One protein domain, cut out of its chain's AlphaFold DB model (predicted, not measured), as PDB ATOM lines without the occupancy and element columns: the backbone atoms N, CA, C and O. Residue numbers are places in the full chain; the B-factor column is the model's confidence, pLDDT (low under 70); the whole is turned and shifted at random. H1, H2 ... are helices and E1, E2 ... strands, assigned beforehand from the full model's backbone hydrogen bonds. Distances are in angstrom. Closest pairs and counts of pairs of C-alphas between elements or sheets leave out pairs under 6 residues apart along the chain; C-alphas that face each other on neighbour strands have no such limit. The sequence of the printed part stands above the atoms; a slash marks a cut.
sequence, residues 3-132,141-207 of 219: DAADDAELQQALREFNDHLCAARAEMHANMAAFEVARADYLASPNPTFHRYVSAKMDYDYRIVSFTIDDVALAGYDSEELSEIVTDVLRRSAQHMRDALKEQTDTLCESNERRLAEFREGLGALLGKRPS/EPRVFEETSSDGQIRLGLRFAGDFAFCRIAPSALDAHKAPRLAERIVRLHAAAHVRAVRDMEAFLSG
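What this domain is: This is residues 3 to 132 and 141 to 207 of the 219 residues of an uncharacterized protein of Mycobacterium sp (UniProt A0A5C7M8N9). The model is a long arm of two helices side by side, H1 and H4, with a head at one end, in which H3 and H6 each reach both a two-strand sheet and a three-strand sheet. The short helices H2 and H5 lie at the far end of the head, while residues 3 to 9 of H1 and residues 202 to 207 stick out. The 197 printed residues hold six named helices and five named strands, in the order H1 E1 E2 H2 H3 H4 E3 E4 E5 H5 H6; the sheets, E1 - E2 and E3 - E4 - E5, are antiparallel. The class is mostly helix, and the whole is loose, with a radius of gyration of the C-alphas of 23.8 A and spans of 85 by 35 by 18 A.

How they stand to each other: H1, residues 3 to 44, touches H4, residues 102 to 127, at a shallow tilt of 13 degrees, opposite ways; the closest C-alphas, of Phe 35 and Gln 104, are 6.2 A apart. E1, residues 54 to 58, and E2, residues 64 to 69, form a hairpin, with N 57 and O 66 at 2.8 A. H2, residues 71 to 76, is close but not clearly touching H3, residues 79 to 100, with the C-alphas of Ala 73 and Leu 82 closest at 7.4 A. The closest C-alphas of H3 and E1 are those of Ser 93 and Lys 57, at 5.8 A. E3, residues 144 to 148, E4, residues 154 to 159, and E5, residues 164 to 169, are a meander, each strand the antiparallel neighbour of the one before. N 145 and O 158 are at 2.7 A, N 168 and O 155 at 2.8 A. H3 is on this sheet, closest to E5 at the C-alphas of Ser 83 and Arg 168, 5.1 A apart. H5, residues 171 to 176, is not on it. H6, residues 179 to 205, is on the same face as H3 at a height over the sheet of 7.8 A, and makes two layers with the sheet, a helix on one face. H6 and E2 come closest at the C-alphas of Ala 179 and Ile 69, 5.4 A apart. H3 and H6 are apart. Every O i to N i+4 pair is within hydrogen-bond range in H1, H2, H3, H4 and H6, and 1 of 2 in H5.

Where its parts are: H1 begins at C-alpha 3, (57.772, 22.762, 46.420), and is 61.4 A long from first to last C-alpha. H3 measures 31.1 A, H4 36.8 A and H6 38.8 A. H6 ends at C-alpha 205, (14.640, 27.929, 40.924).

The domain as a whole: The two C-alphas farthest apart, of Asp 3 and Ala 75, are 85.9 A apart. Residues 133 to 140 are not printed, and C-alphas 132 and 141 stand 25.1 A apart across the cut, in the link H4 to E3. Of the links that are printed whole, H1 to E1 is short and the others are tight. The mean pLDDT of the printed part is 84.8; it is under 70 in 14 residues, among them 3 to 5 and 128 to 132.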
ATOM      1  N   ASP A   3      58.869  22.059  45.721       58.97
ATOM      2  CA  ASP A   3      57.772  22.762  46.420       58.97
ATOM      3  C   ASP A   3      57.735  24.285  46.219       58.97
ATOM      4  O   ASP A   3      56.663  24.871  46.165       58.97
ATOM      5  N   ALA A   4      58.880  24.965  46.116       59.81
ATOM      6  CA  ALA A   4      58.895  26.434  46.115       59.81
ATOM      7  C   ALA A   4      58.466  27.059  44.772       59.81
ATOM      8  O   ALA A   4      58.021  28.204  44.752       59.81
ATOM      9  N   ALA A   5      58.633  26.332  43.662       62.44
ATOM     10  CA  ALA A   5      58.204  26.784  42.338       62.44
ATOM     11  C   ALA A   5      56.693  26.573  42.160       62.44
ATOM     12  O   ALA A   5      55.999  27.502  41.754       62.44
ATOM     13  N   ASP A   6      56.187  25.410  42.583       70.62
ATOM     14  CA  ASP A   6      54.760  25.073  42.544       70.62
ATOM     15  C   ASP A   6      53.932  26.003  43.458       70.62
ATOM     16  O   ASP A   6      52.842  26.444  43.089       70.62
ATOM     17  N   ASP A   7      54.470  26.380  44.626       76.56
ATOM     18  CA  ASP A   7      53.809  27.311  45.552       76.56
ATOM     19  C   ASP A   7      53.806  28.758  45.013       76.56
ATOM     20  O   ASP A   7      52.832  29.491  45.178       76.56
ATOM     21  N   ALA A   8      54.854  29.172  44.289       81.50
ATOM     22  CA  ALA A   8      54.903  30.487  43.643       81.50
ATOM     23  C   ALA A   8      53.920  30.599  42.464       81.50
ATOM     24  O   ALA A   8      53.250  31.626  42.324       81.50
ATOM     25  N   GLU A   9      53.795  29.548  41.649       77.88
ATOM     26  CA  GLU A   9      52.822  29.482  40.551       77.88
ATOM     27  C   GLU A   9      51.378  29.481  41.072       77.88
ATOM     28  O   GLU A   9      50.535  30.223  40.562       77.88
ATOM     29  N   LEU A  10      51.097  28.737  42.147       78.38
ATOM     30  CA  LEU A  10      49.781  28.738  42.787       78.38
ATOM     31  C   LEU A  10      49.427  30.112  43.377       78.38
ATOM     32  O   LEU A  10      48.308  30.595  43.201       78.38
ATOM     33  N   GLN A  11      50.371  30.768  44.058       82.81
ATOM     34  CA  GLN A  11      50.166  32.114  44.604       82.81
ATOM     35  C   GLN A  11      49.924  33.153  43.505       82.81
ATOM     36  O   GLN A  11      49.108  34.057  43.691       82.81
ATOM     37  N   GLN A  12      50.595  33.025  42.359       83.75
ATOM     38  CA  GLN A  12      50.370  33.889  41.202       83.75
ATOM     39  C   GLN A  12      48.976  33.660  40.597       83.75
ATOM     40  O   GLN A  12      48.227  34.622  40.426       83.75
ATOM     41  N   ALA A  13      48.578  32.402  40.386       77.56
ATOM     42  CA  ALA A  13      47.252  32.054  39.869       77.56
ATOM     43  C   ALA A  13      46.115  32.531  40.794       77.56
ATOM     44  O   ALA A  13      45.086  33.019  40.327       77.56
ATOM     45  N   LEU A  14      46.300  32.442  42.116       80.56
ATOM     46  CA  LEU A  14      45.331  32.948  43.094       80.56
ATOM     47  C   LEU A  14      45.205  34.476  43.065       80.56
ATOM     48  O   LEU A  14      44.099  34.992  43.239       80.56
ATOM     49  N   ARG A  15      46.306  35.206  42.844       85.44
ATOM     50  CA  ARG A  15      46.273  36.672  42.700       85.44
ATOM     51  C   ARG A  15      45.530  37.085  41.440       85.44
ATOM     52  O   ARG A  15      44.614  37.890  41.535       85.44
ATOM     53  N   GLU A  16      45.856  36.474  40.304       82.50
ATOM     54  CA  GLU A  16      45.188  36.740  39.026       82.50
ATOM     55  C   GLU A  16      43.688  36.431  39.100       82.50
ATOM     56  O   GLU A  16      42.855  37.239  38.687       82.50
ATOM     57  N   PHE A  17      43.318  35.305  39.720       79.62
ATOM     58  CA  PHE A  17      41.916  34.960  39.946       79.62
ATOM     59  C   PHE A  17      41.200  35.981  40.843       79.62
ATOM     60  O   PHE A  17      40.066  36.369  40.562       79.62
ATOM     61  N   ASN A  18      41.852  36.448  41.910       83.50
ATOM     62  CA  ASN A  18      41.277  37.454  42.799       83.50
ATOM     63  C   ASN A  18      41.126  38.823  42.112       83.50
ATOM     64  O   ASN A  18      40.095  39.474  42.275       83.50
ATOM     65  N   ASP A  19      42.099  39.232  41.297       85.94
ATOM     66  CA  ASP A  19      42.029  40.469  40.514       85.94
ATOM     67  C   ASP A  19      40.878  40.416  39.498       85.94
ATOM     68  O   ASP A  19      40.110  41.378  39.384       85.94
ATOM     69  N   HIS A  20      40.669  39.267  38.841       79.75
ATOM     70  CA  HIS A  20      39.506  39.036  37.979       79.75
ATOM     71  C   HIS A  20      38.181  39.134  38.748       79.75
ATOM     72  O   HIS A  20      37.251  39.793  38.280       79.75
ATOM     73  N   LEU A  21      38.083  38.548  39.948       80.50
ATOM     74  CA  LEU A  21      36.882  38.670  40.785       80.50
ATOM     75  C   LEU A  21      36.613  40.121  41.201       80.50
ATOM     76  O   LEU A  21      35.460  40.564  41.196       80.50
ATOM     77  N   CYS A  22      37.655  40.878  41.544       85.88
ATOM     78  CA  CYS A  22      37.541  42.291  41.888       85.88
ATOM     79  C   CYS A  22      37.085  43.141  40.695       85.88
ATOM     80  O   CYS A  22      36.163  43.948  40.849       85.88
ATOM     81  N   ALA A  23      37.678  42.940  39.515       84.38
ATOM     82  CA  ALA A  23      37.296  43.634  38.288       84.38
ATOM     83  C   ALA A  23      35.851  43.308  37.885       84.38
ATOM     84  O   ALA A  23      35.050  44.220  37.665       84.38
ATOM     85  N   ALA A  24      35.483  42.023  37.903       80.00
ATOM     86  CA  ALA A  24      34.121  41.577  37.646       80.00
ATOM     87  C   ALA A  24      33.143  42.232  38.627       80.00
ATOM     88  O   ALA A  24      32.143  42.815  38.214       80.00
ATOM     89  N   ARG A  25      33.439  42.226  39.931       84.00
ATOM     90  CA  ARG A  25      32.588  42.882  40.931       84.00
ATOM     91  C   ARG A  25      32.411  44.377  40.642       84.00
ATOM     92  O   ARG A  25      31.284  44.865  40.702       84.00
ATOM     93  N   ALA A  26      33.487  45.093  40.321       87.44
ATOM     94  CA  ALA A  26      33.431  46.521  40.009       87.44
ATOM     95  C   ALA A  26      32.559  46.809  38.775       87.44
ATOM     96  O   ALA A  26      31.677  47.664  38.829       87.44
ATOM     97  N   GLU A  27      32.736  46.046  37.696       84.69
ATOM     98  CA  GLU A  27      31.933  46.179  36.478       84.69
ATOM     99  C   GLU A  27      30.460  45.785  36.731       84.69
ATOM    100  O   GLU A  27      29.545  46.378  36.172       84.69
ATOM    101  N   MET A  28      30.190  44.826  37.627       83.12
ATOM    102  CA  MET A  28      28.823  44.459  38.042       83.12
ATOM    103  C   MET A  28      28.121  45.623  38.740       83.12
ATOM    104  O   MET A  28      26.985  45.954  38.413       83.12
ATOM    105  N   HIS A  29      28.819  46.265  39.678       87.12
ATOM    106  CA  HIS A  29      28.312  47.448  40.363       87.12
ATOM    107  C   HIS A  29      28.093  48.614  39.392       87.12
ATOM    108  O   HIS A  29      27.078  49.297  39.502       87.12
ATOM    109  N   ALA A  30      28.992  48.815  38.424       87.19
ATOM    110  CA  ALA A  30      28.830  49.838  37.394       87.19
ATOM    111  C   ALA A  30      27.589  49.584  36.522       87.19
ATOM    112  O   ALA A  30      26.787  50.497  36.327       87.19
ATOM    113  N   ASN A  31      27.378  48.345  36.069       84.06
ATOM    114  CA  ASN A  31      26.208  47.989  35.262       84.06
ATOM    115  C   ASN A  31      24.903  48.094  36.067       84.06
ATOM    116  O   ASN A  31      23.905  48.587  35.548       84.06
ATOM    117  N   MET A  32      24.903  47.698  37.347       85.25
ATOM    118  CA  MET A  32      23.749  47.902  38.232       85.25
ATOM    119  C   MET A  32      23.428  49.391  38.415       85.25
ATOM    120  O   MET A  32      22.264  49.769  38.340       85.25
ATOM    121  N   ALA A  33      24.440  50.241  38.597       88.19
ATOM    122  CA  ALA A  33      24.240  51.683  38.720       88.19
ATOM    123  C   ALA A  33      23.696  52.302  37.420       88.19
ATOM    124  O   ALA A  33      22.761  53.098  37.463       88.19
ATOM    125  N   ALA A  34      24.230  51.911  36.257       86.62
ATOM    126  CA  ALA A  34      23.719  52.355  34.959       86.62
ATOM    127  C   ALA A  34      22.255  51.930  34.747       86.62
ATOM    128  O   ALA A  34      21.427  52.726  34.302       86.62
ATOM    129  N   PHE A  35      21.916  50.701  35.144       85.31
ATOM    130  CA  PHE A  35      20.550  50.194  35.109       85.31
ATOM    131  C   PHE A  35      19.611  50.966  36.047       85.31
ATOM    132  O   PHE A  35      18.484  51.275  35.667       85.31
ATOM    133  N   GLU A  36      20.058  51.327  37.252       86.81
ATOM    134  CA  GLU A  36      19.279  52.150  38.187       86.81
ATOM    135  C   GLU A  36      19.006  53.562  37.647       86.81
ATOM    136  O   GLU A  36      17.904  54.085  37.828       86.81
ATOM    137  N   VAL A  37      19.968  54.162  36.941       88.06
ATOM    138  CA  VAL A  37      19.785  55.459  36.267       88.06
ATOM    139  C   VAL A  37      18.753  55.340  35.144       88.06
ATOM    140  O   VAL A  37      17.766  56.075  35.152       88.06
ATOM    141  N   ALA A  38      18.902  54.356  34.250       86.75
ATOM    142  CA  ALA A  38      17.912  54.083  33.203       86.75
ATOM    143  C   ALA A  38      16.515  53.818  33.801       86.75
ATOM    144  O   ALA A  38      15.493  54.273  33.271       86.75
ATOM    145  N   ARG A  39      16.473  53.167  34.974       86.94
ATOM    146  CA  ARG A  39      15.271  52.996  35.794       86.94
ATOM    147  C   ARG A  39      14.614  54.281  36.219       86.94
ATOM    148  O   ARG A  39      13.405  54.429  36.000       86.94
ATOM    149  N   ALA A  40      15.372  55.187  36.808       87.31
ATOM    150  CA  ALA A  40      14.855  56.482  37.205       87.31
ATOM    151  C   ALA A  40      14.330  57.273  35.995       87.31
ATOM    152  O   ALA A  40      13.199  57.762  36.037       87.31
ATOM    153  N   ASP A  41      15.089  57.313  34.899       86.75
ATOM    154  CA  ASP A  41      14.746  58.080  33.695       86.75
ATOM    155  C   ASP A  41      13.451  57.579  33.047       86.75
ATOM    156  O   ASP A  41      12.525  58.351  32.770       86.75
ATOM    157  N   TYR A  42      13.323  56.263  32.880       88.38
ATOM    158  CA  TYR A  42      12.094  55.670  32.371       88.38
ATOM    159  C   TYR A  42      10.906  55.948  33.301       88.38
ATOM    160  O   TYR A  42       9.823  56.290  32.824       88.38
ATOM    161  N   LEU A  43      11.064  55.842  34.626       86.94
ATOM    162  CA  LEU A  43       9.976  56.127  35.569       86.94
ATOM    163  C   LEU A  43       9.575  57.609  35.579       86.94
ATOM    164  O   LEU A  43       8.390  57.893  35.766       86.94
ATOM    165  N   ALA A  44      10.498  58.522  35.278       86.44
ATOM    166  CA  ALA A  44      10.218  59.946  35.104       86.44
ATOM    167  C   ALA A  44       9.526  60.275  33.765       86.44
ATOM    168  O   ALA A  44       8.854  61.301  33.662       86.44
ATOM    169  N   SER A  45       9.653  59.413  32.750       84.94
ATOM    170  CA  SER A  45       9.011  59.634  31.446       84.94
ATOM    171  C   SER A  45       7.470  59.674  31.523       84.94
ATOM    172  O   SER A  45       6.869  59.079  32.426       84.94
ATOM    173  N   PRO A  46       6.783  60.345  30.584       85.06
ATOM    174  CA  PRO A  46       5.324  60.311  30.507       85.06
ATOM    175  C   PRO A  46       4.788  58.884  30.327       85.06
ATOM    176  O   PRO A  46       5.477  58.011  29.797       85.06
ATOM    177  N   ASN A  47       3.534  58.643  30.717       83.62
ATOM    178  CA  ASN A  47       2.889  57.364  30.421       83.62
ATOM    179  C   ASN A  47       2.795  57.170  28.900       83.62
ATOM    180  O   ASN A  47       2.304  58.065  28.202       83.62
ATOM    181  N   PRO A  48       3.205  56.005  28.377       80.69
ATOM    182  CA  PRO A  48       3.007  55.718  26.971       80.69
ATOM    183  C   PRO A  48       1.504  55.640  26.673       80.69
ATOM    184  O   PRO A  48       0.717  55.056  27.422       80.69
ATOM    185  N   THR A  49       1.088  56.274  25.579       82.56
ATOM    186  CA  THR A  49      -0.322  56.326  25.183       82.56
ATOM    187  C   THR A  49      -0.568  55.301  24.086       82.56
ATOM    188  O   THR A  49      -0.229  55.528  22.929       82.56
ATOM    189  N   PHE A  50      -1.154  54.163  24.454       87.31
ATOM    190  CA  PHE A  50      -1.541  53.113  23.500       87.31
ATOM    191  C   PHE A  50      -3.016  53.173  23.125       87.31
ATOM    192  O   PHE A  50      -3.406  52.707  22.060       87.31
ATOM    193  N   HIS A  51      -3.825  53.768  23.996       92.31
ATOM    194  CA  HIS A  51      -5.245  53.946  23.797       92.31
ATOM    195  C   HIS A  51      -5.686  55.285  24.395       92.31
ATOM    196  O   HIS A  51      -5.099  55.773  25.360       92.31
ATOM    197  N   ARG A  52      -6.714  55.903  23.806       92.06
ATOM    198  CA  ARG A  52      -7.105  57.282  24.137       92.06
ATOM    199  C   ARG A  52      -7.640  57.433  25.562       92.06
ATOM    200  O   ARG A  52      -7.374  58.440  26.203       92.06
ATOM    201  N   TYR A  53      -8.398  56.443  26.027       94.50
ATOM    202  CA  TYR A  53      -9.128  56.500  27.301       94.50
ATOM    203  C   TYR A  53      -8.639  55.484  28.336       94.50
ATOM    204  O   TYR A  53      -9.193  55.397  29.428       94.50
ATOM    205  N   VAL A  54      -7.627  54.686  27.992       94.31
ATOM    206  CA  VAL A  54      -7.044  53.680  28.886       94.31
ATOM    207  C   VAL A  54      -5.533  53.765  28.754       94.31
ATOM    208  O   VAL A  54      -5.000  53.691  27.650       94.31
ATOM    209  N   SER A  55      -4.832  53.938  29.869       94.44
ATOM    210  CA  SER A  55      -3.370  54.034  29.880       94.44
ATOM    211  C   SER A  55      -2.786  53.277  31.059       94.44
ATOM    212  O   SER A  55      -3.382  53.237  32.137       94.44
ATOM    213  N   ALA A  56      -1.611  52.685  30.857       93.88
ATOM    214  CA  ALA A  56      -0.860  52.017  31.902       93.88
ATOM    215  C   ALA A  56       0.625  52.364  31.801       93.88
ATOM    216  O   ALA A  56       1.149  52.665  30.730       93.88
ATOM    217  N   LYS A  57       1.306  52.288  32.938       93.19
ATOM    218  CA  LYS A  57       2.757  52.302  33.033       93.19
ATOM    219  C   LYS A  57       3.174  51.263  34.051       93.19
ATOM    220  O   LYS A  57       2.592  51.174  35.135       93.19
ATOM    221  N   MET A  58       4.176  50.485  33.680       91.62
ATOM    222  CA  MET A  58       4.753  49.449  34.524       91.62
ATOM    223  C   MET A  58       6.176  49.809  34.899       91.62
ATOM    224  O   MET A  58       6.845  50.467  34.108       91.62
ATOM    225  N   ASP A  59       6.621  49.382  36.073       88.69
ATOM    226  CA  ASP A  59       8.033  49.359  36.429       88.69
ATOM    227  C   ASP A  59       8.723  48.065  35.960       88.69
ATOM    228  O   ASP A  59       8.157  47.224  35.261       88.69
ATOM    229  N   TYR A  60       9.981  47.945  36.358       80.81
ATOM    230  CA  TYR A  60      10.928  46.883  36.028       80.81
ATOM    231  C   TYR A  60      10.574  45.547  36.665       80.81
ATOM    232  O   TYR A  60      10.914  44.492  36.138       80.81
ATOM    233  N   ASP A  61       9.851  45.600  37.779       82.31
ATOM    234  CA  ASP A  61       9.312  44.430  38.448       82.31
ATOM    235  C   ASP A  61       7.971  44.036  37.804       82.31
ATOM    236  O   ASP A  61       7.183  43.314  38.403       82.31
ATOM    237  N   TYR A  62       7.670  44.536  36.596       85.81
ATOM    238  CA  TYR A  62       6.388  44.391  35.908       85.81
ATOM    239  C   TYR A  62       5.194  44.879  36.737       85.81
ATOM    240  O   TYR A  62       4.057  44.496  36.475       85.81
ATOM    241  N   ARG A  63       5.405  45.733  37.745       89.81
ATOM    242  CA  ARG A  63       4.322  46.258  38.578       89.81
ATOM    243  C   ARG A  63       3.708  47.463  37.915       89.81
ATOM    244  O   ARG A  63       4.400  48.363  37.457       89.81
ATOM    245  N   ILE A  64       2.385  47.516  37.923       91.94
ATOM    246  CA  ILE A  64       1.654  48.691  37.468       91.94
ATOM    247  C   ILE A  64       1.915  49.844  38.448       91.94
ATOM    248  O   ILE A  64       1.474  49.792  39.595       91.94
ATOM    249  N   VAL A  65       2.611  50.882  37.983       92.81
ATOM    250  CA  VAL A  65       2.891  52.110  38.751       92.81
ATOM    251  C   VAL A  65       1.898  53.227  38.451       92.81
ATOM    252  O   VAL A  65       1.695  54.116  39.270       92.81
ATOM    253  N   SER A  66       1.248  53.173  37.290       93.00
ATOM    254  CA  SER A  66       0.143  54.056  36.929       93.00
ATOM    255  C   SER A  66      -0.829  53.295  36.043       93.00
ATOM    256  O   SER A  66      -0.413  52.650  35.086       93.00
ATOM    257  N   PHE A  67      -2.126  53.390  36.325       94.88
ATOM    258  CA  PHE A  67      -3.170  52.845  35.465       94.88
ATOM    259  C   PHE A  67      -4.424  53.691  35.568       94.88
ATOM    260  O   PHE A  67      -4.883  53.993  36.666       94.88
ATOM    261  N   THR A  68      -4.947  54.099  34.419       94.25
ATOM    262  CA  THR A  68      -6.106  54.986  34.335       94.25
ATOM    263  C   THR A  68      -7.078  54.458  33.298       94.25
ATOM    264  O   THR A  68      -6.673  54.086  32.196       94.25
ATOM    265  N   ILE A  69      -8.357  54.471  33.662       94.06
ATOM    266  CA  ILE A  69      -9.500  54.289  32.770       94.06
ATOM    267  C   ILE A  69     -10.315  55.579  32.891       94.06
ATOM    268  O   ILE A  69     -10.607  56.006  34.009       94.06
ATOM    269  N   ASP A  70     -10.621  56.221  31.771       93.62
ATOM    270  CA  ASP A  70     -11.499  57.394  31.725       93.62
ATOM    271  C   ASP A  70     -12.968  56.956  31.852       93.62
ATOM    272  O   ASP A  70     -13.350  55.897  31.349       93.62
ATOM    273  N   ASP A  71     -13.819  57.776  32.466       92.50
ATOM    274  CA  ASP A  71     -15.263  57.524  32.520       92.50
ATOM    275  C   ASP A  71     -15.874  57.474  31.104       92.50
ATOM    276  O   ASP A  71     -16.832  56.736  30.869       92.50
ATOM    277  N   VAL A  72     -15.275  58.173  30.127       93.75
ATOM    278  CA  VAL A  72     -15.667  58.071  28.709       93.75
ATOM    279  C   VAL A  72     -15.504  56.644  28.173       93.75
ATOM    280  O   VAL A  72     -16.306  56.216  27.347       93.75
ATOM    281  N   ALA A  73     -14.517  55.881  28.658       91.06
ATOM    282  CA  ALA A  73     -14.348  54.481  28.271       91.06
ATOM    283  C   ALA A  73     -15.503  53.612  28.783       91.06
ATOM    284  O   ALA A  73     -15.971  52.744  28.059       91.06
ATOM    285  N   LEU A  74     -15.986  53.859  30.006       90.56
ATOM    286  CA  LEU A  74     -17.093  53.086  30.582       90.56
ATOM    287  C   LEU A  74     -18.432  53.369  29.903       90.56
ATOM    288  O   LEU A  74     -19.287  52.495  29.847       90.56
ATOM    289  N   ALA A  75     -18.626  54.597  29.421       89.62
ATOM    290  CA  ALA A  75     -19.833  54.973  28.692       89.62
ATOM    291  C   ALA A  75     -19.783  54.574  27.208       89.62
ATOM    292  O   ALA A  75     -20.829  54.441  26.575       89.62
ATOM    293  N   GLY A  76     -18.577  54.469  26.644       90.56
ATOM    294  CA  GLY A  76     -18.354  54.288  25.211       90.56
ATOM    295  C   GLY A  76     -18.073  52.856  24.770       90.56
ATOM    296  O   GLY A  76     -18.276  52.577  23.593       90.56
ATOM    297  N   TYR A  77     -17.615  51.986  25.674       94.12
ATOM    298  CA  TYR A  77     -17.276  50.595  25.369       94.12
ATOM    299  C   TYR A  77     -18.169  49.626  26.122       94.12
ATOM    300  O   TYR A  77     -18.515  49.856  27.284       94.12
ATOM    301  N   ASP A  78     -18.482  48.504  25.482       95.31
ATOM    302  CA  ASP A  78     -19.024  47.367  26.210       95.31
ATOM    303  C   ASP A  78     -17.930  46.624  27.006       95.31
ATOM    304  O   ASP A  78     -16.743  46.971  27.011       95.31
ATOM    305  N   SER A  79     -18.338  45.602  27.758       92.62
ATOM    306  CA  SER A  79     -17.423  44.872  28.637       92.62
ATOM    307  C   SER A  79     -16.385  44.039  27.894       92.62
ATOM    308  O   SER A  79     -15.295  43.814  28.425       92.62
ATOM    309  N   GLU A  80     -16.726  43.546  26.704       95.19
ATOM    310  CA  GLU A  80     -15.823  42.749  25.880       95.19
ATOM    311  C   GLU A  80     -14.763  43.665  25.267       95.19
ATOM    312  O   GLU A  80     -13.572  43.457  25.504       95.19
ATOM    313  N   GLU A  81     -15.191  44.763  24.644       95.62
ATOM    314  CA  GLU A  81     -14.314  45.802  24.101       95.62
ATOM    315  C   GLU A  81     -13.366  46.360  25.171       95.62
ATOM    316  O   GLU A  81     -12.150  46.443  24.968       95.62
ATOM    317  N   LEU A  82     -13.885  46.698  26.359       95.12
ATOM    318  CA  LEU A  82     -13.048  47.210  27.443       95.12
ATOM    319  C   LEU A  82     -12.048  46.157  27.943       95.12
ATOM    320  O   LEU A  82     -10.910  46.501  28.268       95.12
ATOM    321  N   SER A  83     -12.439  44.880  27.995       95.62
ATOM    322  CA  SER A  83     -11.543  43.777  28.373       95.62
ATOM    323  C   SER A  83     -10.377  43.637  27.391       95.62
ATOM    324  O   SER A  83      -9.221  43.487  27.809       95.62
ATOM    325  N   GLU A  84     -10.658  43.729  26.092       95.94
ATOM    326  CA  GLU A  84      -9.645  43.691  25.037       95.94
ATOM    327  C   GLU A  84      -8.701  44.890  25.116       95.94
ATOM    328  O   GLU A  84      -7.481  44.706  25.156       95.94
ATOM    329  N   ILE A  85      -9.248  46.103  25.232       95.75
ATOM    330  CA  ILE A  85      -8.470  47.343  25.340       95.75
ATOM    331  C   ILE A  85      -7.559  47.309  26.567       95.75
ATOM    332  O   ILE A  85      -6.369  47.602  26.466       95.75
ATOM    333  N   VAL A  86      -8.088  46.935  27.736       94.94
ATOM    334  CA  VAL A  86      -7.292  46.840  28.968       94.94
ATOM    335  C   VAL A  86      -6.178  45.808  28.810       94.94
ATOM    336  O   VAL A  86      -5.035  46.075  29.185       94.94
ATOM    337  N   THR A  87      -6.482  44.650  28.221       94.81
ATOM    338  CA  THR A  87      -5.482  43.605  27.969       94.81
ATOM    339  C   THR A  87      -4.376  44.101  27.034       94.81
ATOM    340  O   THR A  87      -3.195  43.903  27.331       94.81
ATOM    341  N   ASP A  88      -4.732  44.759  25.929       95.31
ATOM    342  CA  ASP A  88      -3.777  45.298  24.959       95.31
ATOM    343  C   ASP A  88      -2.909  46.404  25.573       95.31
ATOM    344  O   ASP A  88      -1.684  46.341  25.476       95.31
ATOM    345  N   VAL A  89      -3.508  47.358  26.294       94.94
ATOM    346  CA  VAL A  89      -2.771  48.440  26.966       94.94
ATOM    347  C   VAL A  89      -1.766  47.881  27.968       94.94
ATOM    348  O   VAL A  89      -0.613  48.317  27.980       94.94
ATOM    349  N   LEU A  90      -2.157  46.905  28.790       93.31
ATOM    350  CA  LEU A  90      -1.258  46.300  29.775       93.31
ATOM    351  C   LEU A  90      -0.124  45.525  29.094       93.31
ATOM    352  O   LEU A  90       1.040  45.697  29.458       93.31
ATOM    353  N   ARG A  91      -0.431  44.750  28.048       92.50
ATOM    354  CA  ARG A  91       0.575  44.015  27.267       92.50
ATOM    355  C   ARG A  91       1.572  44.954  26.584       92.50
ATOM    356  O   ARG A  91       2.777  44.739  26.684       92.50
ATOM    357  N   ARG A  92       1.092  46.009  25.922       92.69
ATOM    358  CA  ARG A  92       1.950  47.001  25.255       92.69
ATOM    359  C   ARG A  92       2.773  47.813  26.239       92.69
ATOM    360  O   ARG A  92       3.909  48.142  25.931       92.69
ATOM    361  N   SER A  93       2.248  48.083  27.432       91.81
ATOM    362  CA  SER A  93       3.007  48.762  28.488       91.81
ATOM    363  C   SER A  93       4.154  47.904  29.009       91.81
ATOM    364  O   SER A  93       5.260  48.414  29.179       91.81
ATOM    365  N   ALA A  94       3.922  46.601  29.199       89.19
ATOM    366  CA  ALA A  94       4.981  45.653  29.539       89.19
ATOM    367  C   ALA A  94       6.040  45.575  28.428       89.19
ATOM    368  O   ALA A  94       7.235  45.614  28.706       89.19
ATOM    369  N   GLN A  95       5.604  45.521  27.165       89.25
ATOM    370  CA  GLN A  95       6.512  45.472  26.022       89.25
ATOM    371  C   GLN A  95       7.331  46.759  25.872       89.25
ATOM    372  O   GLN A  95       8.542  46.696  25.719       89.25
ATOM    373  N   HIS A  96       6.698  47.923  25.985       89.56
ATOM    374  CA  HIS A  96       7.377  49.212  25.906       89.56
ATOM    375  C   HIS A  96       8.412  49.388  27.018       89.56
ATOM    376  O   HIS A  96       9.485  49.925  26.766       89.56
ATOM    377  N   MET A  97       8.114  48.915  28.233       88.38
ATOM    378  CA  MET A  97       9.105  48.854  29.307       88.38
ATOM    379  C   MET A  97      10.310  48.007  28.879       88.38
ATOM    380  O   MET A  97      11.428  48.509  28.911       88.38
ATOM    381  N   ARG A  98      10.096  46.776  28.389       85.31
ATOM    382  CA  ARG A  98      11.198  45.924  27.903       85.31
ATOM    383  C   ARG A  98      12.017  46.599  26.815       85.31
ATOM    384  O   ARG A  98      13.238  46.577  26.882       85.31
ATOM    385  N   ASP A  99      11.356  47.204  25.834       86.56
ATOM    386  CA  ASP A  99      12.023  47.834  24.694       86.56
ATOM    387  C   ASP A  99      12.843  49.053  25.120       86.56
ATOM    388  O   ASP A  99      13.976  49.214  24.668       86.56
ATOM    389  N   ALA A 100      12.323  49.868  26.044       83.62
ATOM    390  CA  ALA A 100      13.025  51.034  26.580       83.62
ATOM    391  C   ALA A 100      14.332  50.674  27.307       83.62
ATOM    392  O   ALA A 100      15.180  51.537  27.520       83.62
ATOM    393  N   LEU A 101      14.491  49.410  27.701       79.50
ATOM    394  CA  LEU A 101      15.569  48.941  28.577       79.50
ATOM    395  C   LEU A 101      16.325  47.762  28.018       79.50
ATOM    396  O   LEU A 101      17.168  47.177  28.703       79.50
ATOM    397  N   LYS A 102      16.018  47.425  26.773       82.88
ATOM    398  CA  LYS A 102      16.577  46.288  26.080       82.88
ATOM    399  C   LYS A 102      18.096  46.368  26.065       82.88
ATOM    400  O   LYS A 102      18.742  45.431  26.496       82.88
ATOM    401  N   GLU A 103      18.653  47.521  25.703       76.19
ATOM    402  CA  GLU A 103      20.104  47.720  25.630       76.19
ATOM    403  C   GLU A 103      20.809  47.463  26.973       76.19
ATOM    404  O   GLU A 103      21.821  46.764  27.021       76.19
ATOM    405  N   GLN A 104      20.254  47.958  28.084       79.62
ATOM    406  CA  GLN A 104      20.838  47.751  29.416       79.62
ATOM    407  C   GLN A 104      20.650  46.312  29.910       79.62
ATOM    408  O   GLN A 104      21.544  45.748  30.541       79.62
ATOM    409  N   THR A 105      19.499  45.708  29.608       72.88
ATOM    410  CA  THR A 105      19.189  44.320  29.974       72.88
ATOM    411  C   THR A 105      20.075  43.340  29.204       72.88
ATOM    412  O   THR A 105      20.657  42.445  29.812       72.88
ATOM    413  N   ASP A 106      20.238  43.547  27.898       80.62
ATOM    414  CA  ASP A 106      21.083  42.735  27.023       80.62
ATOM    415  C   ASP A 106      22.555  42.852  27.454       80.62
ATOM    416  O   ASP A 106      23.209  41.836  27.681       80.62
ATOM    417  N   THR A 107      23.044  44.071  27.720       77.69
ATOM    418  CA  THR A 107      24.413  44.305  28.225       77.69
ATOM    419  C   THR A 107      24.673  43.591  29.557       77.69
ATOM    420  O   THR A 107      25.733  42.992  29.759       77.69
ATOM    421  N   LEU A 108      23.713  43.631  30.489       77.06
ATOM    422  CA  LEU A 108      23.807  42.922  31.768       77.06
ATOM    423  C   LEU A 108      23.837  41.402  31.578       77.06
ATOM    424  O   LEU A 108      24.644  40.729  32.222       77.06
ATOM    425  N   CYS A 109      22.976  40.863  30.715       76.44
ATOM    426  CA  CYS A 109      22.928  39.437  30.403       76.44
ATOM    427  C   CYS A 109      24.236  38.961  29.764       76.44
ATOM    428  O   CYS A 109      24.859  38.045  30.295       76.44
ATOM    429  N   GLU A 110      24.702  39.627  28.706       80.06
ATOM    430  CA  GLU A 110      25.953  39.294  28.016       80.06
ATOM    431  C   GLU A 110      27.164  39.392  28.955       80.06
ATOM    432  O   GLU A 110      28.007  38.491  28.999       80.06
ATOM    433  N   SER A 111      27.237  40.453  29.768       79.12
ATOM    434  CA  SER A 111      28.316  40.620  30.746       79.12
ATOM    435  C   SER A 111      28.293  39.508  31.803       79.12
ATOM    436  O   SER A 111      29.340  38.941  32.121       79.12
ATOM    437  N   ASN A 112      27.116  39.129  32.310       75.06
ATOM    438  CA  ASN A 112      26.980  38.040  33.280       75.06
ATOM    439  C   ASN A 112      27.311  36.667  32.676       75.06
ATOM    440  O   ASN A 112      27.984  35.870  33.329       75.06
ATOM    441  N   GLU A 113      26.875  36.384  31.448       79.19
ATOM    442  CA  GLU A 113      27.181  35.129  30.753       79.19
ATOM    443  C   GLU A 113      28.680  34.975  30.504       79.19
ATOM    444  O   GLU A 113      29.259  33.941  30.852       79.19
ATOM    445  N   ARG A 114      29.327  36.030  29.988       80.88
ATOM    446  CA  ARG A 114      30.780  36.068  29.788       80.88
ATOM    447  C   ARG A 114      31.526  35.800  31.096       80.88
ATOM    448  O   ARG A 114      32.412  34.954  31.136       80.88
ATOM    449  N   ARG A 115      31.118  36.437  32.195       75.12
ATOM    450  CA  ARG A 115      31.760  36.247  33.508       75.12
ATOM    451  C   ARG A 115      31.528  34.868  34.098       75.12
ATOM    452  O   ARG A 115      32.422  34.315  34.726       75.12
ATOM    453  N   LEU A 116      30.335  34.298  33.923       76.19
ATOM    454  CA  LEU A 116      30.071  32.922  34.337       76.19
ATOM    455  C   LEU A 116      30.957  31.939  33.567       76.19
ATOM    456  O   LEU A 116      31.394  30.947  34.152       76.19
ATOM    457  N   ALA A 117      31.240  32.208  32.289       79.06
ATOM    458  CA  ALA A 117      32.194  31.430  31.507       79.06
ATOM    459  C   ALA A 117      33.630  31.596  32.039       79.06
ATOM    460  O   ALA A 117      34.245  30.597  32.407       79.06
ATOM    461  N   GLU A 118      34.113  32.831  32.199       77.56
ATOM    462  CA  GLU A 118      35.454  33.137  32.735       77.56
ATOM    463  C   GLU A 118      35.673  32.533  34.134       77.56
ATOM    464  O   GLU A 118      36.706  31.923  34.416       77.56
ATOM    465  N   PHE A 119      34.672  32.627  35.012       77.31
ATOM    466  CA  PHE A 119      34.713  32.038  36.350       77.31
ATOM    467  C   PHE A 119      34.789  30.506  36.307       77.31
ATOM    468  O   PHE A 119      35.545  29.904  37.071       77.31
ATOM    469  N   ARG A 120      34.029  29.859  35.411       76.44
ATOM    470  CA  ARG A 120      34.076  28.398  35.215       76.44
ATOM    471  C   ARG A 120      35.427  27.942  34.672       76.44
ATOM    472  O   ARG A 120      35.918  26.905  35.112       76.44
ATOM    473  N   GLU A 121      36.022  28.695  33.751       75.69
ATOM    474  CA  GLU A 121      37.356  28.410  33.216       75.69
ATOM    475  C   GLU A 121      38.438  28.567  34.289       75.69
ATOM    476  O   GLU A 121      39.229  27.643  34.488       75.69
ATOM    477  N   GLY A 122      38.419  29.666  35.053       73.38
ATOM    478  CA  GLY A 122      39.356  29.899  36.157       73.38
ATOM    479  C   GLY A 122      39.265  28.834  37.256       73.38
ATOM    480  O   GLY A 122      40.284  28.297  37.695       73.38
ATOM    481  N   LEU A 123      38.048  28.440  37.649       74.50
ATOM    482  CA  LEU A 123      37.840  27.320  38.574       74.50
ATOM    483  C   LEU A 123      38.321  25.986  37.998       74.50
ATOM    484  O   LEU A 123      38.885  25.175  38.730       74.50
ATOM    485  N   GLY A 124      38.093  25.740  36.707       72.25
ATOM    486  CA  GLY A 124      38.544  24.519  36.046       72.25
ATOM    487  C   GLY A 124      40.069  24.403  36.007       72.25
ATOM    488  O   GLY A 124      40.606  23.325  36.272       72.25
ATOM    489  N   ALA A 125      40.756  25.520  35.753       72.19
ATOM    490  CA  ALA A 125      42.212  25.617  35.785       72.19
ATOM    491  C   ALA A 125      42.777  25.377  37.197       72.19
ATOM    492  O   ALA A 125      43.717  24.602  37.349       72.19
ATOM    493  N   LEU A 126      42.159  25.957  38.234       71.06
ATOM    494  CA  LEU A 126      42.583  25.787  39.633       71.06
ATOM    495  C   LEU A 126      42.310  24.382  40.192       71.06
ATOM    496  O   LEU A 126      43.073  23.878  41.012       71.06
ATOM    497  N   LEU A 127      41.211  23.742  39.783       75.31
ATOM    498  CA  LEU A 127      40.779  22.450  40.332       75.31
ATOM    499  C   LEU A 127      41.243  21.240  39.506       75.31
ATOM    500  O   LEU A 127      40.934  20.106  39.881       75.31
ATOM    501  N   GLY A 128      41.928  21.456  38.376       66.44
ATOM    502  CA  GLY A 128      42.365  20.390  37.463       66.44
ATOM    503  C   GLY A 128      41.208  19.568  36.878       66.44
ATOM    504  O   GLY A 128      41.394  18.424  36.459       66.44
ATOM    505  N   LYS A 129      39.990  20.116  36.885       59.88
ATOM    506  CA  LYS A 129      38.759  19.447  36.447       59.88
ATOM    507  C   LYS A 129      38.117  20.277  35.351       59.88
ATOM    508  O   LYS A 129      37.905  21.472  35.526       59.88
ATOM    509  N   ARG A 130      37.756  19.643  34.229       52.56
ATOM    510  CA  ARG A 130      36.935  20.320  33.218       52.56
ATOM    511  C   ARG A 130      35.602  20.740  33.850       52.56
ATOM    512  O   ARG A 130      35.010  19.918  34.557       52.56
ATOM    513  N   PRO A 131      35.120  21.966  33.593       51.69
ATOM    514  CA  PRO A 131      33.788  22.361  34.022       51.69
ATOM    515  C   PRO A 131      32.764  21.400  33.405       51.69
ATOM    516  O   PRO A 131      32.805  21.115  32.208       51.69
ATOM    517  N   SER A 132      31.880  20.850  34.237       56.78
ATOM    518  CA  SER A 132      30.739  20.066  33.766       56.78
ATOM    519  C   SER A 132      29.815  20.960  32.943       56.78
ATOM    520  O   SER A 132      29.626  22.128  33.290       56.78
ATOM    521  N   GLU A 141       7.573  25.608  31.717       61.06
ATOM    522  CA  GLU A 141       6.472  25.706  30.755       61.06
ATOM    523  C   GLU A 141       5.659  26.991  30.994       61.06
ATOM    524  O   GLU A 141       5.511  27.419  32.146       61.06
ATOM    525  N   PRO A 142       5.114  27.614  29.934       65.06
ATOM    526  CA  PRO A 142       4.351  28.849  30.057       65.06
ATOM    527  C   PRO A 142       3.071  28.610  30.873       65.06
ATOM    528  O   PRO A 142       2.043  28.194  30.347       65.06
ATOM    529  N   ARG A 143       3.131  28.883  32.180       78.19
ATOM    530  CA  ARG A 143       1.979  28.843  33.090       78.19
ATOM    531  C   ARG A 143       1.286  30.195  33.138       78.19
ATOM    532  O   ARG A 143       1.947  31.230  33.084       78.19
ATOM    533  N   VAL A 144      -0.039  30.168  33.282       85.62
ATOM    534  CA  VAL A 144      -0.854  31.360  33.533       85.62
ATOM    535  C   VAL A 144      -1.273  31.380  35.003       85.62
ATOM    536  O   VAL A 144      -1.934  30.466  35.489       85.62
ATOM    537  N   PHE A 145      -0.876  32.433  35.707       86.69
ATOM    538  CA  PHE A 145      -1.250  32.757  37.076       86.69
ATOM    539  C   PHE A 145      -2.479  33.642  37.054       86.69
ATOM    540  O   PHE A 145      -2.444  34.772  36.571       86.69
ATOM    541  N   GLU A 146      -3.569  33.104  37.573       90.38
ATOM    542  CA  GLU A 146      -4.864  33.749  37.521       90.38
ATOM    543  C   GLU A 146      -5.304  34.257  38.889       90.38
ATOM    544  O   GLU A 146      -5.190  33.551  39.892       90.38
ATOM    545  N   GLU A 147      -5.883  35.453  38.892       93.00
ATOM    546  CA  GLU A 147      -6.588  36.027  40.028       93.00
ATOM    547  C   GLU A 147      -7.987  36.490  39.623       93.00
ATOM    548  O   GLU A 147      -8.216  36.979  38.515       93.00
ATOM    549  N   THR A 148      -8.931  36.346  40.549       94.50
ATOM    550  CA  THR A 148     -10.322  36.778  40.381       94.50
ATOM    551  C   THR A 148     -10.706  37.710  41.522       94.50
ATOM    552  O   THR A 148     -10.321  37.482  42.669       94.50
ATOM    553  N   SER A 149     -11.460  38.772  41.232       93.62
ATOM    554  CA  SER A 149     -11.987  39.652  42.276       93.62
ATOM    555  C   SER A 149     -12.968  38.916  43.184       93.62
ATOM    556  O   SER A 149     -13.609  37.947  42.790       93.62
ATOM    557  N   SER A 150     -13.129  39.407  44.413       89.88
ATOM    558  CA  SER A 150     -13.979  38.781  45.436       89.88
ATOM    559  C   SER A 150     -15.449  38.615  45.031       89.88
ATOM    560  O   SER A 150     -16.131  37.739  45.543       89.88
ATOM    561  N   ASP A 151     -15.940  39.464  44.134       90.81
ATOM    562  CA  ASP A 151     -17.299  39.437  43.578       90.81
ATOM    563  C   ASP A 151     -17.390  38.718  42.217       90.81
ATOM    564  O   ASP A 151     -18.442  38.733  41.585       90.81
ATOM    565  N   GLY A 152     -16.293  38.125  41.733       91.94
ATOM    566  CA  GLY A 152     -16.239  37.410  40.454       91.94
ATOM    567  C   GLY A 152     -16.299  38.293  39.204       91.94
ATOM    568  O   GLY A 152     -16.295  37.770  38.094       91.94
ATOM    569  N   GLN A 153     -16.354  39.618  39.353       93.44
ATOM    570  CA  GLN A 153     -16.585  40.538  38.237       93.44
ATOM    571  C   GLN A 153     -15.346  40.815  37.377       93.44
ATOM    572  O   GLN A 153     -15.482  41.288  36.253       93.44
ATOM    573  N   ILE A 154     -14.142  40.575  37.895       94.88
ATOM    574  CA  ILE A 154     -12.887  40.814  37.178       94.88
ATOM    575  C   ILE A 154     -12.000  39.587  37.332       94.88
ATOM    576  O   ILE A 154     -11.806  39.097  38.445       94.88
ATOM    577  N   ARG A 155     -11.428  39.121  36.226       94.81
ATOM    578  CA  ARG A 155     -10.501  37.988  36.188       94.81
ATOM    579  C   ARG A 155      -9.268  38.382  35.387       94.81
ATOM    580  O   ARG A 155      -9.396  38.875  34.271       94.81
ATOM    581  N   LEU A 156      -8.083  38.169  35.935       93.69
ATOM    582  CA  LEU A 156      -6.817  38.596  35.345       93.69
ATOM    583  C   LEU A 156      -5.838  37.428  35.327       93.69
ATOM    584  O   LEU A 156      -5.728  36.703  36.312       93.69
ATOM    585  N   GLY A 157      -5.136  37.256  34.210       90.56
ATOM    586  CA  GLY A 157      -4.140  36.208  34.018       90.56
ATOM    587  C   GLY A 157      -2.786  36.774  33.602       90.56
ATOM    588  O   GLY A 157      -2.705  37.540  32.639       90.56
ATOM    589  N   LEU A 158      -1.724  36.345  34.284       89.31
ATOM    590  CA  LEU A 158      -0.330  36.678  33.981       89.31
ATOM    591  C   LEU A 158       0.469  35.431  33.622       89.31
ATOM    592  O   LEU A 158       0.289  34.385  34.230       89.31
ATOM    593  N   ARG A 159       1.390  35.534  32.674       84.88
ATOM    594  CA  ARG A 159       2.410  34.518  32.411       84.88
ATOM    595  C   ARG A 159       3.659  34.799  33.243       84.88
ATOM    596  O   ARG A 159       3.808  35.870  33.838       84.88
ATOM    597  N   PHE A 160       4.575  33.832  33.270       72.44
ATOM    598  CA  PHE A 160       5.938  34.078  33.743       72.44
ATOM    599  C   PHE A 160       6.545  35.301  33.030       72.44
ATOM    600  O   PHE A 160       6.222  35.561  31.874       72.44
ATOM    601  N   ALA A 161       7.393  36.054  33.739       65.75
ATOM    602  CA  ALA A 161       7.971  37.333  33.297       65.75
ATOM    603  C   ALA A 161       6.988  38.519  33.182       65.75
ATOM    604  O   ALA A 161       7.258  39.472  32.459       65.75
ATOM    605  N   GLY A 162       5.852  38.485  33.890       68.69
ATOM    606  CA  GLY A 162       4.927  39.627  33.966       68.69
ATOM    607  C   GLY A 162       4.148  39.895  32.674       68.69
ATOM    608  O   GLY A 162       3.511  40.936  32.531       68.69
ATOM    609  N   ASP A 163       4.179  38.947  31.738       80.38
ATOM    610  CA  ASP A 163       3.421  39.000  30.496       80.38
ATOM    611  C   ASP A 163       1.918  38.892  30.758       80.38
ATOM    612  O   ASP A 163       1.442  37.952  31.394       80.38
ATOM    613  N   PHE A 164       1.138  39.816  30.208       85.75
ATOM    614  CA  PHE A 164      -0.314  39.775  30.342       85.75
ATOM    615  C   PHE A 164      -0.944  38.763  29.383       85.75
ATOM    616  O   PHE A 164      -0.885  38.915  28.157       85.75
ATOM    617  N   ALA A 165      -1.608  37.752  29.951       89.00
ATOM    618  CA  ALA A 165      -2.404  36.804  29.184       89.00
ATOM    619  C   ALA A 165      -3.765  37.416  28.835       89.00
ATOM    620  O   ALA A 165      -4.106  37.518  27.657       89.00
ATOM    621  N   PHE A 166      -4.516  37.846  29.852       91.69
ATOM    622  CA  PHE A 166      -5.849  38.426  29.692       91.69
ATOM    623  C   PHE A 166      -6.265  39.263  30.912       91.69
ATOM    624  O   PHE A 166      -5.819  39.016  32.033       91.69
ATOM    625  N   CYS A 167      -7.192  40.191  30.699       94.44
ATOM    626  CA  CYS A 167      -8.035  40.799  31.723       94.44
ATOM    627  C   CYS A 167      -9.485  40.740  31.234       94.44
ATOM    628  O   CYS A 167      -9.801  41.301  30.193       94.44
ATOM    629  N   ARG A 168     -10.357  40.046  31.964       95.69
ATOM    630  CA  ARG A 168     -11.790  39.933  31.678       95.69
ATOM    631  C   ARG A 168     -12.567  40.745  32.698       95.69
ATOM    632  O   ARG A 168     -12.371  40.566  33.901       95.69
ATOM    633  N   ILE A 169     -13.446  41.604  32.209       94.94
ATOM    634  CA  ILE A 169     -14.307  42.486  32.987       94.94
ATOM    635  C   ILE A 169     -15.745  42.080  32.667       94.94
ATOM    636  O   ILE A 169     -16.140  42.055  31.508       94.94
ATOM    637  N   ALA A 170     -16.518  41.707  33.680       93.25
ATOM    638  CA  ALA A 170     -17.917  41.348  33.501       93.25
ATOM    639  C   ALA A 170     -18.763  42.600  33.197       93.25
ATOM    640  O   ALA A 170     -18.462  43.665  33.741       93.25
ATOM    641  N   PRO A 171     -19.877  42.479  32.449       92.44
ATOM    642  CA  PRO A 171     -20.800  43.595  32.207       92.44
ATOM    643  C   PRO A 171     -21.248  44.288  33.498       92.44
ATOM    644  O   PRO A 171     -21.189  45.507  33.613       92.44
ATOM    645  N   SER A 172     -21.568  43.499  34.528       90.81
ATOM    646  CA  SER A 172     -21.994  44.016  35.833       90.81
ATOM    647  C   SER A 172     -20.922  44.835  36.562       90.81
ATOM    648  O   SER A 172     -21.243  45.537  37.520       90.81
ATOM    649  N   ALA A 173     -19.655  44.760  36.143       89.44
ATOM    650  CA  ALA A 173     -18.592  45.606  36.671       89.44
ATOM    651  C   ALA A 173     -18.693  47.048  36.147       89.44
ATOM    652  O   ALA A 173     -18.325  47.971  36.873       89.44
ATOM    653  N   LEU A 174     -19.180  47.238  34.915       88.56
ATOM    654  CA  LEU A 174     -19.334  48.560  34.303       88.56
ATOM    655  C   LEU A 174     -20.439  49.358  34.998       88.56
ATOM    656  O   LEU A 174     -20.263  50.535  35.290       88.56
ATOM    657  N   ASP A 175     -21.534  48.683  35.349       85.56
ATOM    658  CA  ASP A 175     -22.665  49.304  36.046       85.56
ATOM    659  C   ASP A 175     -22.366  49.573  37.528       85.56
ATOM    660  O   ASP A 175     -22.864  50.528  38.127       85.56
ATOM    661  N   ALA A 176     -21.566  48.704  38.152       85.38
ATOM    662  CA  ALA A 176     -21.327  48.739  39.591       85.38
ATOM    663  C   ALA A 176     -20.214  49.713  40.014       85.38
ATOM    664  O   ALA A 176     -20.180  50.132  41.177       85.38
ATOM    665  N   HIS A 177     -19.287  50.065  39.113       85.75
ATOM    666  CA  HIS A 177     -18.064  50.787  39.474       85.75
ATOM    667  C   HIS A 177     -17.819  52.011  38.595       85.75
ATOM    668  O   HIS A 177     -17.983  51.982  37.386       85.75
ATOM    669  N   LYS A 178     -17.318  53.081  39.219       90.62
ATOM    670  CA  LYS A 178     -16.720  54.213  38.495       90.62
ATOM    671  C   LYS A 178     -15.335  53.840  37.968       90.62
ATOM    672  O   LYS A 178     -14.656  53.016  38.594       90.62
ATOM    673  N   ALA A 179     -14.869  54.508  36.914       89.94
ATOM    674  CA  ALA A 179     -13.619  54.155  36.241       89.94
ATOM    675  C   ALA A 179     -12.395  54.113  37.177       89.94
ATOM    676  O   ALA A 179     -11.655  53.125  37.127       89.94
ATOM    677  N   PRO A 180     -12.222  55.051  38.137       90.88
ATOM    678  CA  PRO A 180     -11.108  54.982  39.083       90.88
ATOM    679  C   PRO A 180     -11.139  53.737  39.979       90.88
ATOM    680  O   PRO A 180     -10.098  53.149  40.267       90.88
ATOM    681  N   ARG A 181     -12.332  53.292  40.402       92.56
ATOM    682  CA  ARG A 181     -12.476  52.079  41.223       92.56
ATOM    683  C   ARG A 181     -12.202  50.819  40.416       92.56
ATOM    684  O   ARG A 181     -11.590  49.889  40.937       92.56
ATOM    685  N   LEU A 182     -12.643  50.778  39.160       92.12
ATOM    686  CA  LEU A 182     -12.356  49.657  38.270       92.12
ATOM    687  C   LEU A 182     -10.844  49.530  38.031       92.12
ATOM    688  O   LEU A 182     -10.287  48.440  38.181       92.12
ATOM    689  N   ALA A 183     -10.176  50.655  37.764       93.75
ATOM    690  CA  ALA A 183      -8.728  50.717  37.600       93.75
ATOM    691  C   ALA A 183      -7.985  50.216  38.848       93.75
ATOM    692  O   ALA A 183      -7.133  49.333  38.753       93.75
ATOM    693  N   GLU A 184      -8.356  50.704  40.035       94.31
ATOM    694  CA  GLU A 184      -7.753  50.278  41.302       94.31
ATOM    695  C   GLU A 184      -7.875  48.762  41.528       94.31
ATOM    696  O   GLU A 184      -6.930  48.102  41.968       94.31
ATOM    697  N   ARG A 185      -9.030  48.179  41.202       94.69
ATOM    698  CA  ARG A 185      -9.255  46.738  41.356       94.69
ATOM    699  C   ARG A 185      -8.374  45.911  40.424       94.69
ATOM    700  O   ARG A 185      -7.828  44.901  40.867       94.69
ATOM    701  N   ILE A 186      -8.200  46.346  39.177       93.75
ATOM    702  CA  ILE A 186      -7.295  45.699  38.216       93.75
ATOM    703  C   ILE A 186      -5.852  45.746  38.731       93.75
ATOM    704  O   ILE A 186      -5.174  44.720  38.729       93.75
ATOM    705  N   VAL A 187      -5.405  46.889  39.265       94.56
ATOM    706  CA  VAL A 187      -4.065  47.030  39.866       94.56
ATOM    707  C   VAL A 187      -3.867  46.068  41.040       94.56
ATOM    708  O   VAL A 187      -2.832  45.406  41.135       94.56
ATOM    709  N   ARG A 188      -4.863  45.939  41.924       93.75
ATOM    710  CA  ARG A 188      -4.797  45.013  43.068       93.75
ATOM    711  C   ARG A 188      -4.729  43.549  42.625       93.75
ATOM    712  O   ARG A 188      -3.924  42.793  43.165       93.75
ATOM    713  N   LEU A 189      -5.540  43.159  41.639       93.12
ATOM    714  CA  LEU A 189      -5.515  41.802  41.082       93.12
ATOM    715  C   LEU A 189      -4.182  41.494  40.407       93.12
ATOM    716  O   LEU A 189      -3.612  40.429  40.633       93.12
ATOM    717  N   HIS A 190      -3.658  42.448  39.640       93.50
ATOM    718  CA  HIS A 190      -2.337  42.342  39.045       93.50
ATOM    719  C   HIS A 190      -1.260  42.093  40.109       93.50
ATOM    720  O   HIS A 190      -0.469  41.163  39.981       93.50
ATOM    721  N   ALA A 191      -1.245  42.886  41.186       90.38
ATOM    722  CA  ALA A 191      -0.267  42.728  42.260       90.38
ATOM    723  C   ALA A 191      -0.344  41.340  42.922       90.38
ATOM    724  O   ALA A 191       0.690  40.725  43.179       90.38
ATOM    725  N   ALA A 192      -1.554  40.820  43.153       90.00
ATOM    726  CA  ALA A 192      -1.749  39.479  43.699       90.00
ATOM    727  C   ALA A 192      -1.222  38.384  42.751       90.00
ATOM    728  O   ALA A 192      -0.440  37.528  43.177       90.00
ATOM    729  N   ALA A 193      -1.574  38.461  41.463       88.31
ATOM    730  CA  ALA A 193      -1.140  37.503  40.447       88.31
ATOM    731  C   ALA A 193       0.387  37.517  40.295       88.31
ATOM    732  O   ALA A 193       1.026  36.466  40.226       88.31
ATOM    733  N   HIS A 194       0.982  38.710  40.323       88.44
ATOM    734  CA  HIS A 194       2.422  38.903  40.233       88.44
ATOM    735  C   HIS A 194       3.164  38.287  41.431       88.44
ATOM    736  O   HIS A 194       4.126  37.544  41.245       88.44
ATOM    737  N   VAL A 195       2.695  38.512  42.666       87.50
ATOM    738  CA  VAL A 195       3.296  37.898  43.867       87.50
ATOM    739  C   VAL A 195       3.254  36.371  43.792       87.50
ATOM    740  O   VAL A 195       4.223  35.713  44.176       87.50
ATOM    741  N   ARG A 196       2.159  35.789  43.288       84.44
ATOM    742  CA  ARG A 196       2.090  34.338  43.068       84.44
ATOM    743  C   ARG A 196       3.093  33.870  42.024       84.44
ATOM    744  O   ARG A 196       3.808  32.910  42.293       84.44
ATOM    745  N   ALA A 197       3.169  34.552  40.883       83.44
ATOM    746  CA  ALA A 197       4.097  34.207  39.810       83.44
ATOM    747  C   ALA A 197       5.557  34.209  40.295       83.44
ATOM    748  O   ALA A 197       6.292  33.257  40.038       83.44
ATOM    749  N   VAL A 198       5.956  35.231  41.063       82.75
ATOM    750  CA  VAL A 198       7.308  35.333  41.637       82.75
ATOM    751  C   VAL A 198       7.582  34.201  42.626       82.75
ATOM    752  O   VAL A 198       8.608  33.538  42.515       82.75
ATOM    753  N   ARG A 199       6.658  33.915  43.552       83.12
ATOM    754  CA  ARG A 199       6.833  32.824  44.530       83.12
ATOM    755  C   ARG A 199       6.976  31.457  43.870       83.12
ATOM    756  O   ARG A 199       7.786  30.643  44.308       83.12
ATOM    757  N   ASP A 200       6.193  31.193  42.829       80.06
ATOM    758  CA  ASP A 200       6.278  29.927  42.101       80.06
ATOM    759  C   ASP A 200       7.590  29.831  41.302       80.06
ATOM    760  O   ASP A 200       8.189  28.758  41.230       80.06
ATOM    761  N   MET A 201       8.086  30.956  40.775       76.06
ATOM    762  CA  MET A 201       9.399  31.036  40.129       76.06
ATOM    763  C   MET A 201      10.545  30.793  41.122       76.06
ATOM    764  O   MET A 201      11.451  30.016  40.834       76.06
ATOM    765  N   GLU A 202      10.493  31.385  42.317       78.88
ATOM    766  CA  GLU A 202      11.465  31.133  43.391       78.88
ATOM    767  C   GLU A 202      11.452  29.666  43.843       78.88
ATOM    768  O   GLU A 202      12.508  29.059  44.052       78.88
ATOM    769  N   ALA A 203      10.266  29.063  43.970       76.94
ATOM    770  CA  ALA A 203      10.131  27.643  44.277       76.94
ATOM    771  C   ALA A 203      10.786  26.782  43.187       76.94
ATOM    772  O   ALA A 203      11.611  25.926  43.503       76.94
ATOM    773  N   PHE A 204      10.504  27.077  41.914       73.00
ATOM    774  CA  PHE A 204      11.104  26.387  40.775       73.00
ATOM    775  C   PHE A 204      12.638  26.482  40.774       73.00
ATOM    776  O   PHE A 204      13.316  25.457  40.715       73.00
ATOM    777  N   LEU A 205      13.191  27.693  40.908       68.75
ATOM    778  CA  LEU A 205      14.640  27.929  40.924       68.75
ATOM    779  C   LEU A 205      15.336  27.263  42.118       68.75
ATOM    780  O   LEU A 205      16.487  26.846  42.012       68.75
ATOM    781  N   SER A 206      14.640  27.131  43.248       74.31
ATOM    782  CA  SER A 206      15.156  26.457  44.446       74.31
ATOM    783  C   SER A 206      14.912  24.942  44.468       74.31
ATOM    784  O   SER A 206      15.209  24.296  45.474       74.31
ATOM    785  N   GLY A 207      14.373  24.363  43.387       68.88
ATOM    786  CA  GLY A 207      14.062  22.933  43.295       68.88
ATOM    787  C   GLY A 207      12.926  22.481  44.220       68.88
ATOM    788  O   GLY A 207      12.756  21.283  44.451       68.88
TER     789      GLY A 207